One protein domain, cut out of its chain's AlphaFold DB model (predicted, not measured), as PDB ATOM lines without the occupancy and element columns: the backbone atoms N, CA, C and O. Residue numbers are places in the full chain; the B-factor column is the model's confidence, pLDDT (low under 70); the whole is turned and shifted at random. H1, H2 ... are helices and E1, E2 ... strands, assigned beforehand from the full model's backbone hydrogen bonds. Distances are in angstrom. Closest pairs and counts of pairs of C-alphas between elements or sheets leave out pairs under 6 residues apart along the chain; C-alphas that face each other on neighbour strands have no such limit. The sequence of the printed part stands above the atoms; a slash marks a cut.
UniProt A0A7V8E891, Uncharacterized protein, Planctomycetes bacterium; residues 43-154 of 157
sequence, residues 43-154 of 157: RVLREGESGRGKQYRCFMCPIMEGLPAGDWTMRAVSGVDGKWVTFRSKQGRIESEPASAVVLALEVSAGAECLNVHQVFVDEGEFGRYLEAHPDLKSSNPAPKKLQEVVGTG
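Overview. This is residues 43 to 154 of the 157 residues of an uncharacterized protein of Planctomycetes bacterium (UniProt A0A7V8E891). A strongly twisted sheet of five strands makes one end of this domain, a ribbon of two strands, E6 and E7, lies in its middle, and the helices H3 and H4 make the other end. The sheet and the ribbon meet directly where E3 and E4 come near E7; of two short helices beside this meeting place, H5 packs on E5 and E6, and H1 only grazes the large sheet. You will find 112 printed residues, with five named helices and seven named strands in the order E1 E2 H1 E3 E4 E5 E6 H2 E7 H3 H4 H5, a mixed class. The large sheet runs E2 - E1 - E3 - E4 - E5, antiparallel, as is E6 - E7. The whole is compact, with a radius of gyration of the C-alphas of 13.7 A and spans of 43 by 30 by 24 A.

Along the chain. Find C-alpha 43 at (-38.755, -23.186, -48.119), where E1, residues 43 to 46, begins; E2 is residues 54 to 56. E3, residues 72 to 77, is 17.0 A long; E4, residues 84 to 90, starts at (-35.898, -14.314, -42.620) and runs 19.5 A; E5, residues 93 to 97, runs 13.6 A. E6 is residues 102 to 105 and E7 residues 118 to 121. Among the helices, H3, residues 124 to 133, is 14.3 A long; H1 is residues 60 to 64, H2 114 to 117 and H4 135 to 138. H5, residues 147 to 152, ends at C-alpha 152, (-29.787, -34.574, -34.289).

Arrangement. Start in the sheet with E3, E4 and E5, a meander, each strand the antiparallel neighbour of the one before: look for N 74 and O 87 at 2.8 A, and N 88 and O 95 at 2.8 A. On the other side of E3 is E1, with N 45 and O 73 at 2.8 A; E2 follows, with N 54 and O 44 at 2.8 A. E2, H1 and E3 form a split strand-helix-strand unit, two strands running the same way with E1 between them, its crossover right-handed. H5 is on this sheet, over E5 and along the strands, 10 degrees on the local plane; the closest C-alphas, Ile 94 and Gln 148, are 5.4 A apart. H1 and H5 are close but not clearly touching, Ile 63 to Val 151, 6.8 A between C-alphas. In the ribbon, N 104 and O 119 are 2.9 A apart; the closest C-alphas of E6 and H5, Val 103 and Leu 147, are 6.4 A apart, and those of E7 and H3, Phe 121 and Phe 127, 5.8 A. H2's closest C-alpha to E6 is Val 117, 6.0 A from Ala 105. H3 and H4 only just touch, with 3 pairs of C-alphas within 8 A, and only at the corner. Every O i to N i+4 pair is within hydrogen-bond range in H1, H3 and H5; H2 and H4 are too short for one.

Size, cuts and confidence. Look to Gly 48 and Ser 139 for the C-alphas farthest apart, 42.9 A. The printed part has no cut and no long link. Mean pLDDT of the printed part is 88.3; residues 68 to 69, 111 and 153 to 154 are under 70.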
ATOM      1  N   ARG A  43     -39.251 -22.677 -46.836       86.19
ATOM      2  CA  ARG A  43     -38.755 -23.186 -48.119       86.19
ATOM      3  C   ARG A  43     -37.478 -23.974 -47.913       86.19
ATOM      4  O   ARG A  43     -36.544 -23.464 -47.300       86.19
ATOM      5  N   VAL A  44     -37.410 -25.174 -48.476       85.12
ATOM      6  CA  VAL A  44     -36.199 -26.001 -48.490       85.12
ATOM      7  C   VAL A  44     -35.725 -26.165 -49.923       85.12
ATOM      8  O   VAL A  44     -36.475 -26.635 -50.773       85.12
ATOM      9  N   LEU A  45     -34.480 -25.786 -50.180       85.25
ATOM     10  CA  LEU A  45     -33.780 -26.017 -51.435       85.25
ATOM     11  C   LEU A  45     -32.689 -27.063 -51.200       85.25
ATOM     12  O   LEU A  45     -31.826 -26.871 -50.336       85.25
ATOM     13  N   ARG A  46     -32.733 -28.164 -51.950       83.75
ATOM     14  CA  ARG A  46     -31.715 -29.220 -51.875       83.75
ATOM     15  C   ARG A  46     -30.526 -28.887 -52.771       83.75
ATOM     16  O   ARG A  46     -30.662 -28.147 -53.745       83.75
ATOM     17  N   GLU A  47     -29.359 -29.442 -52.457       80.06
ATOM     18  CA  GLU A  47     -28.222 -29.375 -53.374       80.06
ATOM     19  C   GLU A  47     -28.596 -29.964 -54.748       80.06
ATOM     20  O   GLU A  47     -29.244 -31.005 -54.843       80.06
ATOM     21  N   GLY A  48     -28.224 -29.263 -55.821       75.56
ATOM     22  CA  GLY A  48     -28.537 -29.659 -57.197       75.56
ATOM     23  C   GLY A  48     -29.962 -29.334 -57.665       75.56
ATOM     24  O   GLY A  48     -30.226 -29.414 -58.864       75.56
ATOM     25  N   GLU A  49     -30.868 -28.911 -56.778       81.00
ATOM     26  CA  GLU A  49     -32.180 -28.398 -57.185       81.00
ATOM     27  C   GLU A  49     -32.078 -26.948 -57.670       81.00
ATOM     28  O   GLU A  49     -31.395 -26.107 -57.084       81.00
ATOM     29  N   SER A  50     -32.804 -26.639 -58.745       76.38
ATOM     30  CA  SER A  50     -32.961 -25.270 -59.241       76.38
ATOM     31  C   SER A  50     -34.329 -24.705 -58.853       76.38
ATOM     32  O   SER A  50     -35.306 -25.434 -58.686       76.38
ATOM     33  N   GLY A  51     -34.410 -23.382 -58.705       81.31
ATOM     34  CA  GLY A  51     -35.656 -22.678 -58.399       81.31
ATOM     35  C   GLY A  51     -35.816 -22.315 -56.923       81.31
ATOM     36  O   GLY A  51     -34.845 -22.103 -56.202       81.31
ATOM     37  N   ARG A  52     -37.070 -22.155 -56.480       79.56
ATOM     38  CA  ARG A  52     -37.390 -21.590 -55.156       79.56
ATOM     39  C   ARG A  52     -37.426 -22.621 -54.015       79.56
ATOM     40  O   ARG A  52     -37.751 -22.241 -52.892       79.56
ATOM     41  N   GLY A  53     -37.128 -23.888 -54.297       85.88
ATOM     42  CA  GLY A  53     -37.236 -24.988 -53.337       85.88
ATOM     43  C   GLY A  53     -38.680 -25.400 -53.022       85.88
ATOM     44  O   GLY A  53     -39.644 -24.748 -53.434       85.88
ATOM     45  N   LYS A  54     -38.819 -26.500 -52.281       88.00
ATOM     46  CA  LYS A  54     -40.098 -27.064 -51.839       88.00
ATOM     47  C   LYS A  54     -40.635 -26.299 -50.631       88.00
ATOM     48  O   LYS A  54     -39.880 -25.975 -49.712       88.00
ATOM     49  N   GLN A  55     -41.931 -25.997 -50.640       89.06
ATOM     50  CA  GLN A  55     -42.585 -25.209 -49.595       89.06
ATOM     51  C   GLN A  55     -43.242 -26.109 -48.540       89.06
ATOM     52  O   GLN A  55     -43.823 -27.144 -48.867       89.06
ATOM     53  N   TYR A  56     -43.172 -25.690 -47.281       89.44
ATOM     54  CA  TYR A  56     -43.739 -26.387 -46.132       89.44
ATOM     55  C   TYR A  56     -44.466 -25.405 -45.213       89.44
ATOM     56  O   TYR A  56     -44.148 -24.219 -45.188       89.44
ATOM     57  N   ARG A  57     -45.422 -25.922 -44.433       88.38
ATOM     58  CA  ARG A  57     -46.189 -25.125 -43.460       88.38
ATOM     59  C   ARG A  57     -45.389 -24.789 -42.195       88.38
ATOM     60  O   ARG A  57     -45.578 -23.721 -41.639       88.38
ATOM     61  N   CYS A  58     -44.517 -25.683 -41.732       90.25
ATOM     62  CA  CYS A  58     -43.632 -25.438 -40.590       90.25
ATOM     63  C   CYS A  58     -42.261 -26.085 -40.817       90.25
ATOM     64  O   CYS A  58     -42.114 -26.951 -41.684       90.25
ATOM     65  N   PHE A  59     -41.262 -25.700 -40.020       91.69
ATOM     66  CA  PHE A  59     -39.891 -26.202 -40.175       91.69
ATOM     67  C   PHE A  59     -39.737 -27.679 -39.775       91.69
ATOM     68  O   PHE A  59     -38.801 -28.333 -40.224       91.69
ATOM     69  N   MET A  60     -40.659 -28.230 -38.976       91.44
ATOM     70  CA  MET A  60     -40.652 -29.652 -38.610       91.44
ATOM     71  C   MET A  60     -41.123 -30.562 -39.742       91.44
ATOM     72  O   MET A  60     -40.668 -31.698 -39.833       91.44
ATOM     73  N   CYS A  61     -41.997 -30.088 -40.635       89.81
ATOM     74  CA  CYS A  61     -42.459 -30.880 -41.773       89.81
ATOM     75  C   CYS A  61     -41.309 -31.415 -42.651       89.81
ATOM     76  O   CYS A  61     -41.253 -32.630 -42.825       89.81
ATOM     77  N   PRO A  62     -40.373 -30.593 -43.167       88.50
ATOM     78  CA  PRO A  62     -39.265 -31.117 -43.961       88.50
ATOM     79  C   PRO A  62     -38.339 -32.042 -43.164       88.50
ATOM     80  O   PRO A  62     -37.740 -32.928 -43.759       88.50
ATOM     81  N   ILE A  63     -38.234 -31.875 -41.839       88.94
ATOM     82  CA  ILE A  63     -37.475 -32.779 -40.956       88.94
ATOM     83  C   ILE A  63     -38.126 -34.160 -40.927       88.94
ATOM     84  O   ILE A  63     -37.452 -35.155 -41.181       88.94
ATOM     85  N   MET A  64     -39.438 -34.211 -40.684       85.06
ATOM     86  CA  MET A  64     -40.211 -35.455 -40.635       85.06
ATOM     87  C   MET A  64     -40.346 -36.141 -41.997       85.06
ATOM     88  O   MET A  64     -40.490 -37.356 -42.040       85.06
ATOM     89  N   GLU A  65     -40.275 -35.397 -43.108       84.94
ATOM     90  CA  GLU A  65     -40.215 -35.994 -44.455       84.94
ATOM     91  C   GLU A  65     -38.931 -36.810 -44.675       84.94
ATOM     92  O   GLU A  65     -38.803 -37.525 -45.665       84.94
ATOM     93  N   GLY A  66     -37.967 -36.689 -43.761       73.31
ATOM     94  CA  GLY A  66     -36.590 -37.060 -44.005       73.31
ATOM     95  C   GLY A  66     -35.916 -35.907 -44.723       73.31
ATOM     96  O   GLY A  66     -35.778 -35.929 -45.950       73.31
ATOM     97  N   LEU A  67     -35.504 -34.891 -43.948       71.12
ATOM     98  CA  LEU A  67     -34.621 -33.834 -44.450       71.12
ATOM     99  C   LEU A  67     -33.528 -34.492 -45.307       71.12
ATOM    100  O   LEU A  67     -33.031 -35.558 -44.928       71.12
ATOM    101  N   PRO A  68     -33.154 -33.892 -46.447       60.47
ATOM    102  CA  PRO A  68     -32.245 -34.531 -47.385       60.47
ATOM    103  C   PRO A  68     -30.978 -34.987 -46.666       60.47
ATOM    104  O   PRO A  68     -30.364 -34.208 -45.931       60.47
ATOM    105  N   ALA A  69     -30.575 -36.237 -46.890       63.97
ATOM    106  CA  ALA A  69     -29.212 -36.630 -46.581       63.97
ATOM    107  C   ALA A  69     -28.271 -35.734 -47.406       63.97
ATOM    108  O   ALA A  69     -28.439 -35.626 -48.619       63.97
ATOM    109  N   GLY A  70     -27.314 -35.077 -46.747       76.31
ATOM    110  CA  GLY A  70     -26.367 -34.166 -47.395       76.31
ATOM    111  C   GLY A  70     -26.673 -32.683 -47.182       76.31
ATOM    112  O   GLY A  70     -27.157 -32.270 -46.118       76.31
ATOM    113  N   ASP A  71     -26.319 -31.881 -48.183       89.25
ATOM    114  CA  ASP A  71     -26.319 -30.428 -48.093       89.25
ATOM    115  C   ASP A  71     -27.674 -29.847 -48.528       89.25
ATOM    116  O   ASP A  71     -28.281 -30.244 -49.528       89.25
ATOM    117  N   TRP A  72     -28.182 -28.894 -47.750       91.38
ATOM    118  CA  TRP A  72     -29.465 -28.245 -48.017       91.38
ATOM    119  C   TRP A  72     -29.516 -26.846 -47.415       91.38
ATOM    120  O   TRP A  72     -28.805 -26.523 -46.463       91.38
ATOM    121  N   THR A  73     -30.393 -26.008 -47.963       92.81
ATOM    122  CA  THR A  73     -30.721 -24.691 -47.408       92.81
ATOM    123  C   THR A  73     -32.204 -24.626 -47.078       92.81
ATOM    124  O   THR A  73     -33.041 -24.864 -47.942       92.81
ATOM    125  N   MET A  74     -32.536 -24.266 -45.843       93.50
ATOM    126  CA  MET A  74     -33.901 -23.982 -45.413       93.50
ATOM    127  C   MET A  74     -34.027 -22.502 -45.078       93.50
ATOM    128  O   MET A  74     -33.216 -21.960 -44.336       93.50
ATOM    129  N   ARG A  75     -35.055 -21.840 -45.596       93.75
ATOM    130  CA  ARG A  75     -35.415 -20.467 -45.245       93.75
ATOM    131  C   ARG A  75     -36.768 -20.483 -44.560       93.75
ATOM    132  O   ARG A  75     -37.688 -21.106 -45.078       93.75
ATOM    133  N   ALA A  76     -36.868 -19.810 -43.425       93.31
ATOM    134  CA  ALA A  76     -38.091 -19.677 -42.651       93.31
ATOM    135  C   ALA A  76     -38.322 -18.210 -42.282       93.31
ATOM    136  O   ALA A  76     -37.362 -17.469 -42.066       93.31
ATOM    137  N   VAL A  77     -39.581 -17.798 -42.199       91.62
ATOM    138  CA  VAL A  77     -39.966 -16.505 -41.620       91.62
ATOM    139  C   VAL A  77     -40.098 -16.657 -40.103       91.62
ATOM    140  O   VAL A  77     -40.662 -17.645 -39.635       91.62
ATOM    141  N   SER A  78     -39.554 -15.713 -39.334       91.25
ATOM    142  CA  SER A  78     -39.641 -15.728 -37.875       91.25
ATOM    143  C   SER A  78     -41.066 -15.449 -37.396       91.25
ATOM    144  O   SER A  78     -41.796 -14.663 -38.002       91.25
ATOM    145  N   GLY A  79     -41.462 -16.111 -36.307       78.94
ATOM    146  CA  GLY A  79     -42.845 -16.123 -35.827       78.94
ATOM    147  C   GLY A  79     -43.353 -14.806 -35.228       78.94
ATOM    148  O   GLY A  79     -44.559 -14.676 -35.038       78.94
ATOM    149  N   VAL A  80     -42.476 -13.841 -34.920       88.44
ATOM    150  CA  VAL A  80     -42.864 -12.566 -34.286       88.44
ATOM    151  C   VAL A  80     -42.505 -11.370 -35.164       88.44
ATOM    152  O   VAL A  80     -43.370 -10.571 -35.507       88.44
ATOM    153  N   ASP A  81     -41.236 -11.244 -35.548       85.25
ATOM    154  CA  ASP A  81     -40.712 -10.077 -36.263       85.25
ATOM    155  C   ASP A  81     -40.861 -10.194 -37.796       85.25
ATOM    156  O   ASP A  81     -40.554  -9.241 -38.517       85.25
ATOM    157  N   GLY A  82     -41.267 -11.358 -38.321       87.31
ATOM    158  CA  GLY A  82     -41.403 -11.602 -39.762       87.31
ATOM    159  C   GLY A  82     -40.072 -11.596 -40.529       87.31
ATOM    160  O   GLY A  82     -40.052 -11.432 -41.751       87.31
ATOM    161  N   LYS A  83     -38.941 -11.744 -39.831       91.56
ATOM    162  CA  LYS A  83     -37.600 -11.708 -40.431       91.56
ATOM    163  C   LYS A  83     -37.232 -13.065 -41.013       91.56
ATOM    164  O   LYS A  83     -37.619 -14.106 -40.495       91.56
ATOM    165  N   TRP A  84     -36.427 -13.067 -42.071       92.00
ATOM    166  CA  TRP A  84     -35.898 -14.314 -42.620       92.00
ATOM    167  C   TRP A  84     -34.814 -14.902 -41.719       92.00
ATOM    168  O   TRP A  84     -33.851 -14.224 -41.372       92.00
ATOM    169  N   VAL A  85     -34.942 -16.194 -41.439       95.88
ATOM    170  CA  VAL A  85     -33.900 -17.045 -40.872       95.88
ATOM    171  C   VAL A  85     -33.506 -18.075 -41.922       95.88
ATOM    172  O   VAL A  85     -34.358 -18.745 -42.509       95.88
ATOM    173  N   THR A  86     -32.207 -18.197 -42.178       96.00
ATOM    174  CA  THR A  86     -31.663 -19.192 -43.106       96.00
ATOM    175  C   THR A  86     -30.877 -20.233 -42.332       96.00
ATOM    176  O   THR A  86     -29.973 -19.885 -41.587       96.00
ATOM    177  N   PHE A  87     -31.178 -21.505 -42.544       95.44
ATOM    178  CA  PHE A  87     -30.409 -22.635 -42.047       95.44
ATOM    179  C   PHE A  87     -29.709 -23.319 -43.213       95.44
ATOM    180  O   PHE A  87     -30.317 -23.531 -44.264       95.44
ATOM    181  N   ARG A  88     -28.442 -23.677 -43.038       94.44
ATOM    182  CA  ARG A  88     -27.646 -24.386 -44.042       94.44
ATOM    183  C   ARG A  88     -27.073 -25.641 -43.407       94.44
ATOM    184  O   ARG A  88     -26.364 -25.536 -42.413       94.44
ATOM    185  N   SER A  89     -27.371 -26.802 -43.978       92.12
ATOM    186  CA  SER A  89     -26.661 -28.041 -43.668       92.12
ATOM    187  C   SER A  89     -25.503 -28.200 -44.634       92.12
ATOM    188  O   SER A  89     -25.713 -28.144 -45.846       92.12
ATOM    189  N   LYS A  90     -24.305 -28.409 -44.090       88.88
ATOM    190  CA  LYS A  90     -23.127 -28.848 -44.833       88.88
ATOM    191  C   LYS A  90     -22.476 -30.009 -44.112       88.88
ATOM    192  O   LYS A  90     -22.091 -29.872 -42.951       88.88
ATOM    193  N   GLN A  91     -22.364 -31.157 -44.777       85.38
ATOM    194  CA  GLN A  91     -21.736 -32.361 -44.213       85.38
ATOM    195  C   GLN A  91     -22.321 -32.754 -42.839       85.38
ATOM    196  O   GLN A  91     -21.606 -33.168 -41.925       85.38
ATOM    197  N   GLY A  92     -23.635 -32.581 -42.671       82.88
ATOM    198  CA  GLY A  92     -24.354 -32.903 -41.436       82.88
ATOM    199  C   GLY A  92     -24.220 -31.880 -40.302       82.88
ATOM    200  O   GLY A  92     -24.777 -32.112 -39.229       82.88
ATOM    201  N   ARG A  93     -23.521 -30.757 -40.517       90.19
ATOM    202  CA  ARG A  93     -23.512 -29.606 -39.603       90.19
ATOM    203  C   ARG A  93     -24.488 -28.548 -40.082       90.19
ATOM    204  O   ARG A  93     -24.435 -28.147 -41.241       90.19
ATOM    205  N   ILE A  94     -25.347 -28.088 -39.184       93.31
ATOM    206  CA  ILE A  94     -26.353 -27.066 -39.451       93.31
ATOM    207  C   ILE A  94     -25.895 -25.738 -38.855       93.31
ATOM    208  O   ILE A  94     -25.737 -25.608 -37.642       93.31
ATOM    209  N   GLU A  95     -25.741 -24.740 -39.716       95.81
ATOM    210  CA  GLU A  95     -25.484 -23.347 -39.357       95.81
ATOM    211  C   GLU A  95     -26.732 -22.502 -39.619       95.81
ATOM    212  O   GLU A  95     -27.559 -22.849 -40.467       95.81
ATOM    213  N   SER A  96     -26.868 -21.380 -38.910       97.31
ATOM    214  CA  SER A  96     -27.984 -20.454 -39.087       97.31
ATOM    215  C   SER A  96     -27.525 -19.020 -39.334       97.31
ATOM    216  O   SER A  96     -26.480 -18.581 -38.859       97.31
ATOM    217  N   GLU A  97     -28.360 -18.270 -40.038       97.44
ATOM    218  CA  GLU A  97     -28.234 -16.840 -40.270       97.44
ATOM    219  C   GLU A  97     -29.577 -16.176 -39.906       97.44
ATOM    220  O   GLU A  97     -30.571 -16.428 -40.596       97.44
ATOM    221  N   PRO A  98     -29.639 -15.384 -38.816       97.38
ATOM    222  CA  PRO A  98     -28.533 -15.067 -37.903       97.38
ATOM    223  C   PRO A  98     -28.055 -16.281 -37.080       97.38
ATOM    224  O   PRO A  98     -28.806 -17.227 -36.836       97.38
ATOM    225  N   ALA A  99     -26.803 -16.248 -36.607       97.75
ATOM    226  CA  ALA A  99     -26.224 -17.322 -35.783       97.75
ATOM    227  C   ALA A  99     -26.937 -17.485 -34.425       97.75
ATOM    228  O   ALA A  99     -26.921 -18.555 -33.811       97.75
ATOM    229  N   SER A 100     -27.605 -16.426 -33.965       98.06
ATOM    230  CA  SER A 100     -28.436 -16.412 -32.763       98.06
ATOM    231  C   SER A 100     -29.751 -17.171 -32.919       98.06
ATOM    232  O   SER A 100     -30.352 -17.474 -31.897       98.06
ATOM    233  N   ALA A 101     -30.168 -17.534 -34.137       98.06
ATOM    234  CA  ALA A 101     -31.479 -18.125 -34.372       98.06
ATOM    235  C   ALA A 101     -31.730 -19.381 -33.527       98.06
ATOM    236  O   ALA A 101     -30.826 -20.199 -33.303       98.06
ATOM    237  N   VAL A 102     -32.969 -19.520 -33.068       97.69
ATOM    238  CA  VAL A 102     -33.458 -20.635 -32.250       97.69
ATOM    239  C   VAL A 102     -34.832 -21.074 -32.740       97.69
ATOM    240  O   VAL A 102     -35.485 -20.384 -33.525       97.69
ATOM    241  N   VAL A 103     -35.272 -22.246 -32.300       96.50
ATOM    242  CA  VAL A 103     -36.565 -22.820 -32.667       96.50
ATOM    243  C   VAL A 103     -37.334 -23.287 -31.437       96.50
ATOM    244  O   VAL A 103     -36.743 -23.721 -30.445       96.50
ATOM    245  N   LEU A 104     -38.661 -23.235 -31.532       95.25
ATOM    246  CA  LEU A 104     -39.589 -23.950 -30.662       95.25
ATOM    247  C   LEU A 104     -40.016 -25.224 -31.389       95.25
ATOM    248  O   LEU A 104     -40.544 -25.149 -32.494       95.25
ATOM    249  N   ALA A 105     -39.778 -26.380 -30.776       92.75
ATOM    250  CA  ALA A 105     -40.173 -27.681 -31.300       92.75
ATOM    251  C   ALA A 105     -40.832 -28.494 -30.181       92.75
ATOM    252  O   ALA A 105     -40.129 -29.167 -29.421       92.75
ATOM    253  N   LEU A 106     -42.158 -28.407 -30.054       90.81
ATOM    254  CA  LEU A 106     -42.923 -29.246 -29.126       90.81
ATOM    255  C   LEU A 106     -43.706 -30.325 -29.872       90.81
ATOM    256  O   LEU A 106     -43.957 -30.226 -31.078       90.81
ATOM    257  N   GLU A 107     -44.088 -31.371 -29.147       86.88
ATOM    258  CA  GLU A 107     -45.030 -32.355 -29.665       86.88
ATOM    259  C   GLU A 107     -46.380 -31.693 -29.948       86.88
ATOM    260  O   GLU A 107     -46.839 -30.815 -29.216       86.88
ATOM    261  N   VAL A 108     -47.017 -32.115 -31.039       83.56
ATOM    262  CA  VAL A 108     -48.351 -31.636 -31.397       83.56
ATOM    263  C   VAL A 108     -49.360 -32.503 -30.655       83.56
ATOM    264  O   VAL A 108     -49.545 -33.672 -30.992       83.56
ATOM    265  N   SER A 109     -50.007 -31.943 -29.636       79.38
ATOM    266  CA  SER A 109     -51.122 -32.598 -28.955       79.38
ATOM    267  C   SER A 109     -52.319 -32.777 -29.897       79.38
ATOM    268  O   SER A 109     -52.471 -32.071 -30.899       79.38
ATOM    269  N   ALA A 110     -53.187 -33.748 -29.601       72.81
ATOM    270  CA  ALA A 110     -54.372 -34.010 -30.413       72.81
ATOM    271  C   ALA A 110     -55.246 -32.745 -30.526       72.81
ATOM    272  O   ALA A 110     -55.671 -32.186 -29.518       72.81
ATOM    273  N   GLY A 111     -55.496 -32.295 -31.760       67.81
ATOM    274  CA  GLY A 111     -56.267 -31.078 -32.047       67.81
ATOM    275  C   GLY A 111     -55.467 -29.769 -32.034       67.81
ATOM    276  O   GLY A 111     -56.037 -28.730 -32.355       67.81
ATOM    277  N   ALA A 112     -54.168 -29.793 -31.716       71.00
ATOM    278  CA  ALA A 112     -53.321 -28.605 -31.764       71.00
ATOM    279  C   ALA A 112     -52.829 -28.288 -33.187       71.00
ATOM    280  O   ALA A 112     -52.579 -29.170 -34.016       71.00
ATOM    281  N   GLU A 113     -52.640 -26.999 -33.468       83.12
ATOM    282  CA  GLU A 113     -52.012 -26.542 -34.703       83.12
ATOM    283  C   GLU A 113     -50.486 -26.602 -34.582       83.12
ATOM    284  O   GLU A 113     -49.900 -25.990 -33.690       83.12
ATOM    285  N   CYS A 114     -49.828 -27.287 -35.527       83.94
ATOM    286  CA  CYS A 114     -48.364 -27.386 -35.575       83.94
ATOM    287  C   CYS A 114     -47.684 -26.012 -35.596       83.94
ATOM    288  O   CYS A 114     -46.591 -25.858 -35.071       83.94
ATOM    289  N   LEU A 115     -48.354 -25.002 -36.149       86.62
ATOM    290  CA  LEU A 115     -47.854 -23.636 -36.208       86.62
ATOM    291  C   LEU A 115     -47.676 -22.999 -34.835       86.62
ATOM    292  O   LEU A 115     -46.763 -22.209 -34.665       86.62
ATOM    293  N   ASN A 116     -48.469 -23.365 -33.832       86.38
ATOM    294  CA  ASN A 116     -48.318 -22.764 -32.507       86.38
ATOM    295  C   ASN A 116     -47.085 -23.314 -31.778       86.38
ATOM    296  O   ASN A 116     -46.506 -22.641 -30.929       86.38
ATOM    297  N   VAL A 117     -46.666 -24.531 -32.130       89.75
ATOM    298  CA  VAL A 117     -45.648 -25.302 -31.405       89.75
ATOM    299  C   VAL A 117     -44.362 -25.546 -32.197       89.75
ATOM    300  O   VAL A 117     -43.379 -26.017 -31.626       89.75
ATOM    301  N   HIS A 118     -44.354 -25.227 -33.495       92.88
ATOM    302  CA  HIS A 118     -43.208 -25.319 -34.404       92.88
ATOM    303  C   HIS A 118     -42.902 -23.940 -34.987       92.88
ATOM    304  O   HIS A 118     -43.332 -23.612 -36.093       92.88
ATOM    305  N   GLN A 119     -42.134 -23.147 -34.242       93.69
ATOM    306  CA  GLN A 119     -41.778 -21.773 -34.602       93.69
ATOM    307  C   GLN A 119     -40.271 -21.561 -34.737       93.69
ATOM    308  O   GLN A 119     -39.467 -22.234 -34.088       93.69
ATOM    309  N   VAL A 120     -39.901 -20.599 -35.581       95.44
ATOM    310  CA  VAL A 120     -38.520 -20.146 -35.789       95.44
ATOM    311  C   VAL A 120     -38.385 -18.718 -35.276       95.44
ATOM    312  O   VAL A 120     -39.273 -17.895 -35.491       95.44
ATOM    313  N   PHE A 121     -37.259 -18.420 -34.636       96.19
ATOM    314  CA  PHE A 121     -36.956 -17.112 -34.067       96.19
ATOM    315  C   PHE A 121     -35.534 -16.691 -34.436       96.19
ATOM    316  O   PHE A 121     -34.634 -17.525 -34.556       96.19
ATOM    317  N   VAL A 122     -35.321 -15.391 -34.604       97.31
ATOM    318  CA  VAL A 122     -34.018 -14.782 -34.886       97.31
ATOM    319  C   VAL A 122     -33.072 -14.853 -33.689       97.31
ATOM    320  O   VAL A 122     -31.855 -14.873 -33.881       97.31
ATOM    321  N   ASP A 123     -33.602 -14.921 -32.468       97.81
ATOM    322  CA  ASP A 123     -32.850 -15.048 -31.220       97.81
ATOM    323  C   ASP A 123     -33.743 -15.501 -30.045       97.81
ATOM    324  O   ASP A 123     -34.964 -15.639 -30.168       97.81
ATOM    325  N   GLU A 124     -33.117 -15.747 -28.891       97.69
ATOM    326  CA  GLU A 124     -33.805 -16.114 -27.645       97.69
ATOM    327  C   GLU A 124     -34.716 -14.998 -27.104       97.69
ATOM    328  O   GLU A 124     -35.686 -15.276 -26.400       97.69
ATOM    329  N   GLY A 125     -34.443 -13.735 -27.443       97.56
ATOM    330  CA  GLY A 125     -35.280 -12.606 -27.050       97.56
ATOM    331  C   GLY A 125     -36.626 -12.618 -27.774       97.56
ATOM    332  O   GLY A 125     -37.665 -12.423 -27.145       97.56
ATOM    333  N   GLU A 126     -36.632 -12.881 -29.081       97.31
ATOM    334  CA  GLU A 126     -37.854 -13.073 -29.871       97.31
ATOM    335  C   GLU A 126     -38.624 -14.318 -29.406       97.31
ATOM    336  O   GLU A 126     -39.841 -14.247 -29.226       97.31
ATOM    337  N   PHE A 127     -37.919 -15.418 -29.118       97.06
ATOM    338  CA  PHE A 127     -38.507 -16.614 -28.507       97.06
ATOM    339  C   PHE A 127     -39.222 -16.287 -27.185       97.06
ATOM    340  O   PHE A 127     -40.376 -16.666 -26.989       97.06
ATOM    341  N   GLY A 128     -38.574 -15.532 -26.293       96.88
ATOM    342  CA  GLY A 128     -39.169 -15.104 -25.027       96.88
ATOM    343  C   GLY A 128     -40.438 -14.276 -25.235       96.88
ATOM    344  O   GLY A 128     -41.469 -14.577 -24.636       96.88
ATOM    345  N   ARG A 129     -40.405 -13.286 -26.142       96.25
ATOM    346  CA  ARG A 129     -41.592 -12.479 -26.487       96.25
ATOM    347  C   ARG A 129     -42.746 -13.338 -26.999       96.25
ATOM    348  O   ARG A 129     -43.892 -13.085 -26.637       96.25
ATOM    349  N   TYR A 130     -42.450 -14.350 -27.812       94.75
ATOM    350  CA  TYR A 130     -43.465 -15.284 -28.289       94.75
ATOM    351  C   TYR A 130     -44.121 -16.046 -27.134       94.75
ATOM    352  O   TYR A 130     -45.346 -16.114 -27.084       94.75
ATOM    353  N   LEU A 131     -43.343 -16.566 -26.177       95.31
ATOM    354  CA  LEU A 131     -43.899 -17.265 -25.012       95.31
ATOM    355  C   LEU A 131     -44.698 -16.348 -24.083       95.31
ATOM    356  O   LEU A 131     -45.707 -16.779 -23.534       95.31
ATOM    357  N   GLU A 132     -44.292 -15.089 -23.914       95.44
ATOM    358  CA  GLU A 132     -45.088 -14.116 -23.153       95.44
ATOM    359  C   GLU A 132     -46.468 -13.883 -23.786       95.44
ATOM    360  O   GLU A 132     -47.457 -13.724 -23.073       95.44
ATOM    361  N   ALA A 133     -46.554 -13.919 -25.120       94.50
ATOM    362  CA  ALA A 133     -47.815 -13.810 -25.853       94.50
ATOM    363  C   ALA A 133     -48.640 -15.113 -25.877       94.50
ATOM    364  O   ALA A 133     -49.816 -15.070 -26.233       94.50
ATOM    365  N   HIS A 134     -48.057 -16.250 -25.478       92.56
ATOM    366  CA  HIS A 134     -48.699 -17.572 -25.477       92.56
ATOM    367  C   HIS A 134     -48.547 -18.258 -24.105       92.56
ATOM    368  O   HIS A 134     -47.714 -19.158 -23.936       92.56
ATOM    369  N   PRO A 135     -49.327 -17.836 -23.087       91.75
ATOM    370  CA  PRO A 135     -49.193 -18.341 -21.718       91.75
ATOM    371  C   PRO A 135     -49.425 -19.853 -21.581       91.75
ATOM    372  O   PRO A 135     -48.834 -20.497 -20.711       91.75
ATOM    373  N   ASP A 136     -50.261 -20.424 -22.447       89.12
ATOM    374  CA  ASP A 136     -50.509 -21.860 -22.560       89.12
ATOM    375  C   ASP A 136     -49.220 -22.618 -22.894       89.12
ATOM    376  O   ASP A 136     -48.868 -23.581 -22.211       89.12
ATOM    377  N   LEU A 137     -48.444 -22.121 -23.858       90.06
ATOM    378  CA  LEU A 137     -47.146 -22.688 -24.213       90.06
ATOM    379  C   LEU A 137     -46.108 -22.419 -23.128       90.06
ATOM    380  O   LEU A 137     -45.363 -23.325 -22.758       90.06
ATOM    381  N   LYS A 138     -46.085 -21.208 -22.562       89.94
ATOM    382  CA  LYS A 138     -45.163 -20.834 -21.478       89.94
ATOM    383  C   LYS A 138     -45.264 -21.773 -20.274       89.94
ATOM    384  O   LYS A 138     -44.246 -22.093 -19.667       89.94
ATOM    385  N   SER A 139     -46.468 -22.260 -19.959       87.81
ATOM    386  CA  SER A 139     -46.706 -23.195 -18.849       87.81
ATOM    387  C   SER A 139     -45.975 -24.537 -18.999       87.81
ATOM    388  O   SER A 139     -45.632 -25.167 -18.001       87.81
ATOM    389  N   SER A 140     -45.658 -24.935 -20.238       87.19
ATOM    390  CA  SER A 140     -44.848 -26.123 -20.533       87.19
ATOM    391  C   SER A 140     -43.338 -25.903 -20.347       87.19
ATOM    392  O   SER A 140     -42.556 -26.832 -20.536       87.19
ATOM    393  N   ASN A 141     -42.932 -24.685 -19.965       90.88
ATOM    394  CA  ASN A 141     -41.549 -24.244 -19.785       90.88
ATOM    395  C   ASN A 141     -40.609 -24.654 -20.941       90.88
ATOM    396  O   ASN A 141     -39.587 -25.312 -20.711       90.88
ATOM    397  N   PRO A 142     -40.949 -24.318 -22.199       93.06
ATOM    398  CA  PRO A 142     -40.155 -24.742 -23.334       93.06
ATOM    399  C   PRO A 142     -38.829 -23.974 -23.375       93.06
ATOM    400  O   PRO A 142     -38.791 -22.756 -23.203       93.06
ATOM    401  N   ALA A 143     -37.738 -24.691 -23.641       94.25
ATOM    402  CA  ALA A 143     -36.421 -24.093 -23.836       94.25
ATOM    403  C   ALA A 143     -36.178 -23.775 -25.323       94.25
ATOM    404  O   ALA A 143     -36.570 -24.580 -26.180       94.25
ATOM    405  N   PRO A 144     -35.510 -22.652 -25.647       96.00
ATOM    406  CA  PRO A 144     -35.056 -22.396 -27.006       96.00
ATOM    407  C   PRO A 144     -34.005 -23.443 -27.400       96.00
ATOM    408  O   PRO A 144     -33.146 -23.802 -26.596       96.00
ATOM    409  N   LYS A 145     -34.069 -23.941 -28.639       96.50
ATOM    410  CA  LYS A 145     -33.113 -24.930 -29.168       96.50
ATOM    411  C   LYS A 145     -32.494 -24.454 -30.471       96.50
ATOM    412  O   LYS A 145     -33.140 -23.749 -31.248       96.50
ATOM    413  N   LYS A 146     -31.276 -24.894 -30.780       96.31
ATOM    414  CA  LYS A 146     -30.734 -24.817 -32.140       96.31
ATOM    415  C   LYS A 146     -31.385 -25.876 -33.020       96.31
ATOM    416  O   LYS A 146     -31.696 -26.982 -32.579       96.31
ATOM    417  N   LEU A 147     -31.523 -25.571 -34.311       94.31
ATOM    418  CA  LEU A 147     -32.073 -26.526 -35.277       94.31
ATOM    419  C   LEU A 147     -31.255 -27.829 -35.328       94.31
ATOM    420  O   LEU A 147     -31.824 -28.908 -35.459       94.31
ATOM    421  N   GLN A 148     -29.931 -27.734 -35.159       93.12
ATOM    422  CA  GLN A 148     -29.031 -28.888 -35.073       93.12
ATOM    423  C   GLN A 148     -29.446 -29.891 -33.992       93.12
ATOM    424  O   GLN A 148     -29.338 -31.095 -34.216       93.12
ATOM    425  N   GLU A 149     -29.918 -29.410 -32.841       92.81
ATOM    426  CA  GLU A 149     -30.336 -30.261 -31.726       92.81
ATOM    427  C   GLU A 149     -31.612 -31.023 -32.086       92.81
ATOM    428  O   GLU A 149     -31.694 -32.224 -31.860       92.81
ATOM    429  N   VAL A 150     -32.563 -30.350 -32.739       90.88
ATOM    430  CA  VAL A 150     -33.833 -30.950 -33.173       90.88
ATOM    431  C   VAL A 150     -33.615 -31.999 -34.269       90.88
ATOM    432  O   VAL A 150     -34.170 -33.095 -34.205       90.88
ATOM    433  N   VAL A 151     -32.761 -31.704 -35.256       86.69
ATOM    434  CA  VAL A 151     -32.434 -32.650 -36.337       86.69
ATOM    435  C   VAL A 151     -31.587 -33.818 -35.817       86.69
ATOM    436  O   VAL A 151     -31.804 -34.962 -36.210       86.69
ATOM    437  N   GLY A 152     -30.655 -33.559 -34.894       70.94
ATOM    438  CA  GLY A 152     -29.787 -34.574 -34.289       70.94
ATOM    439  C   GLY A 152     -30.534 -35.588 -33.417       70.94
ATOM    440  O   GLY A 152     -30.162 -36.761 -33.394       70.94
ATOM    441  N   THR A 153     -31.626 -35.174 -32.765       55.97
ATOM    442  CA  THR A 153     -32.511 -36.081 -32.014       55.97
ATOM    443  C   THR A 153     -33.363 -36.996 -32.900       55.97
ATOM    444  O   THR A 153     -33.923 -37.963 -32.398       55.97
ATOM    445  N   GLY A 154     -33.416 -36.760 -34.217       46.03
ATOM    446  CA  GLY A 154     -34.160 -37.586 -35.177       46.03
ATOM    447  C   GLY A 154     -33.571 -38.981 -35.436       46.03
ATOM    448  O   GLY A 154     -34.154 -39.752 -36.193       46.03
TER     449      GLY A 154